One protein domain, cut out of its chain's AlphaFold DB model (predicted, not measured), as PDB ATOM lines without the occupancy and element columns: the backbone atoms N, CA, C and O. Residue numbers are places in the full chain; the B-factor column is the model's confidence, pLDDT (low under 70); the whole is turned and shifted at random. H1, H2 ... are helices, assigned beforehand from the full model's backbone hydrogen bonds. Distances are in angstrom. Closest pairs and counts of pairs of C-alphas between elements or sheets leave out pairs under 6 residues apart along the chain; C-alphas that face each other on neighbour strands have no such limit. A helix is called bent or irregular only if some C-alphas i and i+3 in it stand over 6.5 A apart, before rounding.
ATOM      1  N   SER A 231     -22.168 -37.788  20.189       91.81
ATOM      2  CA  SER A 231     -23.523 -38.043  19.709       91.81
ATOM      3  C   SER A 231     -23.798 -37.282  18.413       91.81
ATOM      4  O   SER A 231     -23.188 -36.251  18.130       91.81
ATOM      5  N   LYS A 232     -24.802 -37.737  17.654       90.81
ATOM      6  CA  LYS A 232     -25.253 -37.061  16.423       90.81
ATOM      7  C   LYS A 232     -25.642 -35.600  16.644       90.81
ATOM      8  O   LYS A 232     -25.489 -34.800  15.729       90.81
ATOM      9  N   GLN A 233     -26.173 -35.284  17.824       90.69
ATOM     10  CA  GLN A 233     -26.605 -33.940  18.193       90.69
ATOM     11  C   GLN A 233     -25.413 -33.034  18.494       90.69
ATOM     12  O   GLN A 233     -25.315 -31.961  17.911       90.69
ATOM     13  N   VAL A 234     -24.486 -33.496  19.341       94.12
ATOM     14  CA  VAL A 234     -23.236 -32.773  19.631       94.12
ATOM     15  C   VAL A 234     -22.483 -32.512  18.329       94.12
ATOM     16  O   VAL A 234     -22.113 -31.380  18.048       94.12
ATOM     17  N   SER A 235     -22.351 -33.528  17.475       96.12
ATOM     18  CA  SER A 235     -21.669 -33.376  16.188       96.12
ATOM     19  C   SER A 235     -22.368 -32.415  15.228       96.12
ATOM     20  O   SER A 235     -21.687 -31.679  14.526       96.12
ATOM     21  N   GLU A 236     -23.704 -32.388  15.189       95.00
ATOM     22  CA  GLU A 236     -24.458 -31.422  14.374       95.00
ATOM     23  C   GLU A 236     -24.177 -29.983  14.820       95.00
ATOM     24  O   GLU A 236     -23.831 -29.128  14.004       95.00
ATOM     25  N   PHE A 237     -24.302 -29.717  16.123       95.50
ATOM     26  CA  PHE A 237     -24.131 -28.373  16.663       95.50
ATOM     27  C   PHE A 237     -22.683 -27.903  16.580       95.50
ATOM     28  O   PHE A 237     -22.443 -26.794  16.107       95.50
ATOM     29  N   MET A 238     -21.719 -28.757  16.925       96.69
ATOM     30  CA  MET A 238     -20.301 -28.436  16.769       96.69
ATOM     31  C   MET A 238     -19.930 -28.203  15.303       96.69
ATOM     32  O   MET A 238     -19.253 -27.225  15.008       96.69
ATOM     33  N   SER A 239     -20.431 -29.021  14.366       96.81
ATOM     34  CA  SER A 239     -20.201 -28.805  12.929       96.81
ATOM     35  C   SER A 239     -20.749 -27.458  12.457       96.81
ATOM     36  O   SER A 239     -20.123 -26.777  11.643       96.81
ATOM     37  N   ARG A 240     -21.925 -27.056  12.960       96.44
ATOM     38  CA  ARG A 240     -22.524 -25.751  12.659       96.44
ATOM     39  C   ARG A 240     -21.663 -24.612  13.203       96.44
ATOM     40  O   ARG A 240     -21.362 -23.705  12.441       96.44
ATOM     41  N   LEU A 241     -21.223 -24.686  14.459       96.94
ATOM     42  CA  LEU A 241     -20.354 -23.674  15.074       96.94
ATOM     43  C   LEU A 241     -18.998 -23.565  14.353       96.94
ATOM     44  O   LEU A 241     -18.597 -22.465  13.983       96.94
ATOM     45  N   GLN A 242     -18.345 -24.692  14.044       96.88
ATOM     46  CA  GLN A 242     -17.083 -24.715  13.288       96.88
ATOM     47  C   GLN A 242     -17.217 -24.074  11.902       96.88
ATOM     48  O   GLN A 242     -16.342 -23.323  11.488       96.88
ATOM     49  N   ARG A 243     -18.324 -24.320  11.187       95.94
ATOM     50  CA  ARG A 243     -18.573 -23.731   9.855       95.94
ATOM     51  C   ARG A 243     -18.679 -22.207   9.880       95.94
ATOM     52  O   ARG A 243     -18.469 -21.569   8.854       95.94
ATOM     53  N   HIS A 244     -19.031 -21.646  11.031       96.25
ATOM     54  CA  HIS A 244     -19.128 -20.209  11.254       96.25
ATOM     55  C   HIS A 244     -17.932 -19.657  12.043       96.25
ATOM     56  O   HIS A 244     -18.027 -18.556  12.569       96.25
ATOM     57  N   ASN A 245     -16.815 -20.397  12.107       95.69
ATOM     58  CA  ASN A 245     -15.574 -19.993  12.778       95.69
ATOM     59  C   ASN A 245     -15.775 -19.574  14.245       95.69
ATOM     60  O   ASN A 245     -15.132 -18.644  14.726       95.69
ATOM     61  N   PHE A 246     -16.681 -20.257  14.951       96.88
ATOM     62  CA  PHE A 246     -16.939 -19.994  16.363       96.88
ATOM     63  C   PHE A 246     -15.669 -20.174  17.207       96.88
ATOM     64  O   PHE A 246     -14.959 -21.170  17.059       96.88
ATOM     65  N   LYS A 247     -15.415 -19.230  18.118       95.38
ATOM     66  CA  LYS A 247     -14.166 -19.146  18.895       95.38
ATOM     67  C   LYS A 247     -14.117 -20.027  20.146       95.38
ATOM     68  O   LYS A 247     -13.085 -20.059  20.803       95.38
ATOM     69  N   TRP A 248     -15.192 -20.755  20.457       95.75
ATOM     70  CA  TRP A 248     -15.316 -21.571  21.676       95.75
ATOM     71  C   TRP A 248     -15.203 -20.748  22.962       95.75
ATOM     72  O   TRP A 248     -14.519 -21.133  23.900       95.75
ATOM     73  N   GLU A 249     -15.888 -19.609  22.992       93.00
ATOM     74  CA  GLU A 249     -15.921 -18.685  24.128       93.00
ATOM     75  C   GLU A 249     -17.168 -18.894  25.005       93.00
ATOM     76  O   GLU A 249     -18.218 -19.343  24.525       93.00
ATOM     77  N   ASP A 250     -17.059 -18.569  26.295       94.31
ATOM     78  CA  ASP A 250     -18.196 -18.559  27.217       94.31
ATOM     79  C   ASP A 250     -18.760 -17.144  27.358       94.31
ATOM     80  O   ASP A 250     -18.268 -16.337  28.144       94.31
ATOM     81  N   ARG A 251     -19.770 -16.835  26.542       94.75
ATOM     82  CA  ARG A 251     -20.465 -15.545  26.536       94.75
ATOM     83  C   ARG A 251     -21.984 -15.741  26.529       94.75
ATOM     84  O   ARG A 251     -22.455 -16.807  26.105       94.75
ATOM     85  N   PRO A 252     -22.758 -14.732  26.967       95.31
ATOM     86  CA  PRO A 252     -24.216 -14.781  26.943       95.31
ATOM     87  C   PRO A 252     -24.781 -15.057  25.544       95.31
ATOM     88  O   PRO A 252     -24.224 -14.622  24.531       95.31
ATOM     89  N   PHE A 253     -25.922 -15.752  25.486       94.81
ATOM     90  CA  PHE A 253     -26.561 -16.136  24.224       94.81
ATOM     91  C   PHE A 253     -26.837 -14.936  23.312       94.81
ATOM     92  O   PHE A 253     -26.537 -15.005  22.122       94.81
ATOM     93  N   ASP A 254     -27.373 -13.841  23.855       95.06
ATOM     94  CA  ASP A 254     -27.772 -12.672  23.063       95.06
ATOM     95  C   ASP A 254     -26.589 -11.992  22.367       95.06
ATOM     96  O   ASP A 254     -26.725 -11.498  21.246       95.06
ATOM     97  N   GLU A 255     -25.413 -11.997  22.994       95.69
ATOM     98  CA  GLU A 255     -24.187 -11.476  22.392       95.69
ATOM     99  C   GLU A 255     -23.691 -12.387  21.271       95.69
ATOM    100  O   GLU A 255     -23.493 -11.945  20.138       95.69
ATOM    101  N   LEU A 256     -23.567 -13.685  21.562       95.12
ATOM    102  CA  LEU A 256     -23.129 -14.666  20.573       95.12
ATOM    103  C   LEU A 256     -24.101 -14.750  19.394       95.12
ATOM    104  O   LEU A 256     -23.690 -14.971  18.259       95.12
ATOM    105  N   TYR A 257     -25.398 -14.567  19.622       96.00
ATOM    106  CA  TYR A 257     -26.394 -14.629  18.561       96.00
ATOM    107  C   TYR A 257     -26.311 -13.434  17.606       96.00
ATOM    108  O   TYR A 257     -26.549 -13.614  16.409       96.00
ATOM    109  N   LYS A 258     -25.913 -12.249  18.090       95.75
ATOM    110  CA  LYS A 258     -25.628 -11.086  17.230       95.75
ATOM    111  C   LYS A 258     -24.443 -11.353  16.301       95.75
ATOM    112  O   LYS A 258     -24.512 -11.017  15.123       95.75
ATOM    113  N   GLU A 259     -23.390 -11.995  16.805       95.00
ATOM    114  CA  GLU A 259     -22.183 -12.313  16.027       95.00
ATOM    115  C   GLU A 259     -22.375 -13.521  15.094       95.00
ATOM    116  O   GLU A 259     -21.884 -13.536  13.964       95.00
ATOM    117  N   TYR A 260     -23.144 -14.524  15.527       95.81
ATOM    118  CA  TYR A 260     -23.394 -15.759  14.780       95.81
ATOM    119  C   TYR A 260     -24.906 -16.008  14.573       95.81
ATOM    120  O   TYR A 260     -25.443 -17.037  15.009       95.81
ATOM    121  N   PRO A 261     -25.623 -15.144  13.825       93.88
ATOM    122  CA  PRO A 261     -27.085 -15.223  13.677       93.88
ATOM    123  C   PRO A 261     -27.547 -16.514  12.987       93.88
ATOM    124  O   PRO A 261     -28.645 -17.026  13.212       93.88
ATOM    125  N   ARG A 262     -26.676 -17.129  12.178       94.44
ATOM    126  CA  ARG A 262     -26.939 -18.417  11.523       94.44
ATOM    127  C   ARG A 262     -26.716 -19.623  12.436       94.44
ATOM    128  O   ARG A 262     -26.863 -20.747  11.962       94.44
ATOM    129  N   CYS A 263     -26.419 -19.440  13.722       94.12
ATOM    130  CA  CYS A 263     -26.116 -20.513  14.673       94.12
ATOM    131  C   CYS A 263     -27.143 -20.679  15.799       94.12
ATOM    132  O   CYS A 263     -26.882 -21.478  16.694       94.12
ATOM    133  N   LYS A 264     -28.317 -20.023  15.737       94.06
ATOM    134  CA  LYS A 264     -29.328 -19.985  16.821       94.06
ATOM    135  C   LYS A 264     -29.432 -21.268  17.651       94.06
ATOM    136  O   LYS A 264     -29.138 -21.254  18.835       94.06
ATOM    137  N   SER A 265     -29.791 -22.394  17.030       92.06
ATOM    138  CA  SER A 265     -30.015 -23.653  17.758       92.06
ATOM    139  C   SER A 265     -28.744 -24.243  18.382       92.06
ATOM    140  O   SER A 265     -28.815 -24.907  19.409       92.06
ATOM    141  N   ALA A 266     -27.587 -24.043  17.744       93.94
ATOM    142  CA  ALA A 266     -26.306 -24.508  18.270       93.94
ATOM    143  C   ALA A 266     -25.828 -23.615  19.423       93.94
ATOM    144  O   ALA A 266     -25.309 -24.134  20.404       93.94
ATOM    145  N   LEU A 267     -26.075 -22.306  19.344       95.75
ATOM    146  CA  LEU A 267     -25.824 -21.372  20.440       95.75
ATOM    147  C   LEU A 267     -26.761 -21.618  21.624       95.75
ATOM    148  O   LEU A 267     -26.299 -21.661  22.751       95.75
ATOM    149  N   GLN A 268     -28.047 -21.891  21.390       93.75
ATOM    150  CA  GLN A 268     -28.973 -22.285  22.460       93.75
ATOM    151  C   GLN A 268     -28.500 -23.552  23.188       93.75
ATOM    152  O   GLN A 268     -28.621 -23.652  24.405       93.75
ATOM    153  N   TRP A 269     -27.934 -24.520  22.458       94.69
ATOM    154  CA  TRP A 269     -27.291 -25.690  23.061       94.69
ATOM    155  C   TRP A 269     -26.033 -25.317  23.857       94.69
ATOM    156  O   TRP A 269     -25.894 -25.775  24.989       94.69
ATOM    157  N   TRP A 270     -25.153 -24.482  23.292       95.69
ATOM    158  CA  TRP A 270     -23.896 -24.023  23.906       95.69
ATOM    159  C   TRP A 270     -24.111 -23.189  25.183       95.69
ATOM    160  O   TRP A 270     -23.377 -23.344  26.159       95.69
ATOM    161  N   CYS A 271     -25.143 -22.344  25.197       93.88
ATOM    162  CA  CYS A 271     -25.499 -21.448  26.301       93.88
ATOM    163  C   CYS A 271     -26.520 -22.056  27.283       93.88
ATOM    164  O   CYS A 271     -26.803 -21.451  28.305       93.88
ATOM    165  N   ASN A 272     -27.024 -23.272  27.030       92.06
ATOM    166  CA  ASN A 272     -28.025 -23.968  27.857       92.06
ATOM    167  C   ASN A 272     -29.433 -23.315  27.912       92.06
ATOM    168  O   ASN A 272     -30.182 -23.523  28.865       92.06
ATOM    169  N   GLU A 273     -29.845 -22.624  26.849       88.88
ATOM    170  CA  GLU A 273     -31.100 -21.847  26.760       88.88
ATOM    171  C   GLU A 273     -32.388 -22.687  26.647       88.88
ATOM    172  O   GLU A 273     -33.494 -22.152  26.632       88.88
ATOM    173  N   ASN A 274     -32.307 -24.019  26.540       79.19
ATOM    174  CA  ASN A 274     -33.501 -24.854  26.335       79.19
ATOM    175  C   ASN A 274     -34.222 -25.235  27.650       79.19
ATOM    176  O   ASN A 274     -35.041 -26.160  27.642       79.19
ATOM    177  N   GLY A 275     -33.905 -24.556  28.761       78.69
ATOM    178  CA  GLY A 275     -34.382 -24.825  30.124       78.69
ATOM    179  C   GLY A 275     -33.494 -25.809  30.900       78.69
ATOM    180  O   GLY A 275     -32.923 -26.724  30.311       78.69
ATOM    181  N   GLU A 276     -33.397 -25.660  32.227       71.31
ATOM    182  CA  GLU A 276     -32.367 -26.292  33.085       71.31
ATOM    183  C   GLU A 276     -32.158 -27.805  32.882       71.31
ATOM    184  O   GLU A 276     -31.029 -28.291  32.892       71.31
ATOM    185  N   LYS A 277     -33.232 -28.575  32.658       74.06
ATOM    186  CA  LYS A 277     -33.185 -30.050  32.546       74.06
ATOM    187  C   LYS A 277     -33.271 -30.568  31.109       74.06
ATOM    188  O   LYS A 277     -33.539 -31.751  30.884       74.06
ATOM    189  N   SER A 278     -33.088 -29.701  30.117       78.50
ATOM    190  CA  SER A 278     -33.263 -30.079  28.718       78.50
ATOM    191  C   SER A 278     -32.163 -31.010  28.217       78.50
ATOM    192  O   SER A 278     -30.970 -30.772  28.391       78.50
ATOM    193  N   ALA A 279     -32.557 -32.058  27.489       71.00
ATOM    194  CA  ALA A 279     -31.614 -32.911  26.763       71.00
ATOM    195  C   ALA A 279     -30.912 -32.174  25.603       71.00
ATOM    196  O   ALA A 279     -29.988 -32.722  25.008       71.00
ATOM    197  N   PHE A 280     -31.356 -30.955  25.274       81.62
ATOM    198  CA  PHE A 280     -30.794 -30.103  24.228       81.62
ATOM    199  C   PHE A 280     -29.770 -29.088  24.748       81.62
ATOM    200  O   PHE A 280     -29.363 -28.215  23.992       81.62
ATOM    201  N   ASN A 281     -29.323 -29.234  25.994       87.62
ATOM    202  CA  ASN A 281     -28.293 -28.407  26.615       87.62
ATOM    203  C   ASN A 281     -26.928 -29.103  26.595       87.62
ATOM    204  O   ASN A 281     -26.852 -30.330  26.735       87.62
ATOM    205  N   ILE A 282     -25.843 -28.339  26.450       91.88
ATOM    206  CA  ILE A 282     -24.477 -28.879  26.481       91.88
ATOM    207  C   ILE A 282     -24.150 -29.517  27.833       91.88
ATOM    208  O   ILE A 282     -23.579 -30.608  27.861       91.88
ATOM    209  N   ASN A 283     -24.668 -28.948  28.929       89.31
ATOM    210  CA  ASN A 283     -24.467 -29.454  30.293       89.31
ATOM    211  C   ASN A 283     -25.081 -30.841  30.531       89.31
ATOM    212  O   ASN A 283     -24.779 -31.499  31.529       89.31
ATOM    213  N   ARG A 284     -25.890 -31.361  29.593       87.69
ATOM    214  CA  ARG A 284     -26.325 -32.766  29.628       87.69
ATOM    215  C   ARG A 284     -25.135 -33.732  29.619       87.69
ATOM    216  O   ARG A 284     -25.259 -34.849  30.137       87.69
ATOM    217  N   LYS A 285     -24.017 -33.318  29.016       89.69
ATOM    218  CA  LYS A 285     -22.702 -33.948  29.113       89.69
ATOM    219  C   LYS A 285     -21.856 -33.103  30.069       89.69
ATOM    220  O   LYS A 285     -21.387 -32.031  29.708       89.69
ATOM    221  N   LYS A 286     -21.720 -33.594  31.304       91.69
ATOM    222  CA  LYS A 286     -21.001 -32.924  32.395       91.69
ATOM    223  C   LYS A 286     -19.605 -32.482  31.938       91.69
ATOM    224  O   LYS A 286     -18.868 -33.312  31.415       91.69
ATOM    225  N   LEU A 287     -19.262 -31.215  32.173       94.56
ATOM    226  CA  LEU A 287     -17.964 -30.599  31.861       94.56
ATOM    227  C   LEU A 287     -17.593 -30.536  30.366       94.56
ATOM    228  O   LEU A 287     -16.434 -30.305  30.019       94.56
ATOM    229  N   LEU A 288     -18.538 -30.785  29.452       96.06
ATOM    230  CA  LEU A 288     -18.234 -30.781  28.020       96.06
ATOM    231  C   LEU A 288     -17.908 -29.378  27.498       96.06
ATOM    232  O   LEU A 288     -17.037 -29.249  26.641       96.06
ATOM    233  N   LYS A 289     -18.591 -28.343  27.994       95.88
ATOM    234  CA  LYS A 289     -18.370 -26.960  27.556       95.88
ATOM    235  C   LYS A 289     -16.978 -26.490  27.976       95.88
ATOM    236  O   LYS A 289     -16.194 -26.057  27.142       95.88
ATOM    237  N   GLU A 290     -16.665 -26.685  29.246       95.94
ATOM    238  CA  GLU A 290     -15.406 -26.367  29.910       95.94
ATOM    239  C   GLU A 290     -14.237 -27.082  29.229       95.94
ATOM    240  O   GLU A 290     -13.230 -26.459  28.892       95.94
ATOM    241  N   PHE A 291     -14.403 -28.375  28.933       97.31
ATOM    242  CA  PHE A 291     -13.412 -29.134  28.180       97.31
ATOM    243  C   PHE A 291     -13.157 -28.533  26.793       97.31
ATOM    244  O   PHE A 291     -11.998 -28.376  26.416       97.31
ATOM    245  N   ILE A 292     -14.213 -28.198  26.042       97.31
ATOM    246  CA  ILE A 292     -14.091 -27.644  24.684       97.31
ATOM    247  C   ILE A 292     -13.444 -26.254  24.702       97.31
ATOM    248  O   ILE A 292     -12.620 -25.982  23.834       97.31
ATOM    249  N   ILE A 293     -13.773 -25.400  25.676       96.75
ATOM    250  CA  ILE A 293     -13.147 -24.077  25.844       96.75
ATOM    251  C   ILE A 293     -11.645 -24.236  26.105       96.75
ATOM    252  O   ILE A 293     -10.828 -23.597  25.448       96.75
ATOM    253  N   ALA A 294     -11.267 -25.123  27.032       96.06
ATOM    254  CA  ALA A 294      -9.866 -25.367  27.373       96.06
ATOM    255  C   ALA A 294      -9.097 -26.113  26.267       96.06
ATOM    256  O   ALA A 294      -7.875 -26.018  26.170       96.06
ATOM    257  N   ASN A 295      -9.799 -26.889  25.439       96.69
ATOM    258  CA  ASN A 295      -9.209 -27.741  24.415       96.69
ATOM    259  C   ASN A 295      -9.959 -27.630  23.079       96.69
ATOM    260  O   ASN A 295     -10.512 -28.634  22.633       96.69
ATOM    261  N   PRO A 296      -9.954 -26.477  22.386       96.81
ATOM    262  CA  PRO A 296     -10.687 -26.333  21.135       96.81
ATOM    263  C   PRO A 296     -10.342 -27.442  20.119       96.81
ATOM    264  O   PRO A 296      -9.160 -27.760  19.922       96.81
ATOM    265  N   PRO A 297     -11.341 -28.062  19.460       96.25
ATOM    266  CA  PRO A 297     -11.105 -29.181  18.554       96.25
ATOM    267  C   PRO A 297     -10.301 -28.735  17.325       96.25
ATOM    268  O   PRO A 297     -10.731 -27.866  16.569       96.25
TER     269      PRO A 297
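AT A GLANCE: This is residues 231 to 297 of the 445 residues of a protein of Thermoanaerobacteraceae bacterium (UniProt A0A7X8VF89). The longest helix, H1, crosses one side of H3, and H2 folds against the opposite side of H3 as the other half of a helical hairpin, with H3 in the middle. The short helix H4 is set off from these three at the end of a long loop, near H3 but touching no helix. The printed part has 67 residues with four named helices, in the order H1, H2, H3, H4, and no named strand; the class is all helix. It is compact, with a radius of gyration of the C-alphas of 10.8 A, and rounded, with spans of 26 by 24 by 21 A.

HOW THE PARTS SIT: H1, residues 232 to 243, touches H3, residues 261 to 271, with its residues 237 to 241 alone. Their closest C-alphas, of Phe 237 and Ala 266, are 4.7 A apart, and the helices run opposite ways at a steep tilt of 48 degrees. H2, residues 253 to 259, forms a helical hairpin with H3: they touch, the closest C-alphas being those of Phe 253 and Cys 271 at 5.8 A, and run opposite ways at a shallow tilt of 30 degrees. H4, residues 288 to 294, is close to H3 but not clearly touching it; the closest C-alphas, of Trp 270 and Lys 289, are 7.2 A apart, and the lines are only just about perpendicular, at 72 degrees. H1 is apart from H2, and H4 is apart from both H1 and H2. Each O i to N i+4 pair is within hydrogen-bond range in H1, H2 and H4; in H3, 5 of 7 are.

IN THESE COORDINATES: H1 begins at C-alpha 232 (-25.253, -37.061, 16.423) and is 16.3 A long from first to last C-alpha. H3 spans 14.2 A and is irregular: C-alphas 262 and 265 are 8.7 A apart. H2 and H4 each span 10.0 A, and H4 ends at C-alpha 294 (-9.866, -25.367, 27.373).

THE WHOLE: The C-alphas of Asn 245 and Lys 277, the two farthest apart, are 28.3 A from each other. The link from H3 to H4, residues 272 to 287, is long; that from H1 to H2 is short, and that from H2 to H3 is tight. The printed part has no cut. The mean pLDDT of the printed part is 92.6, and no printed residue is under 70.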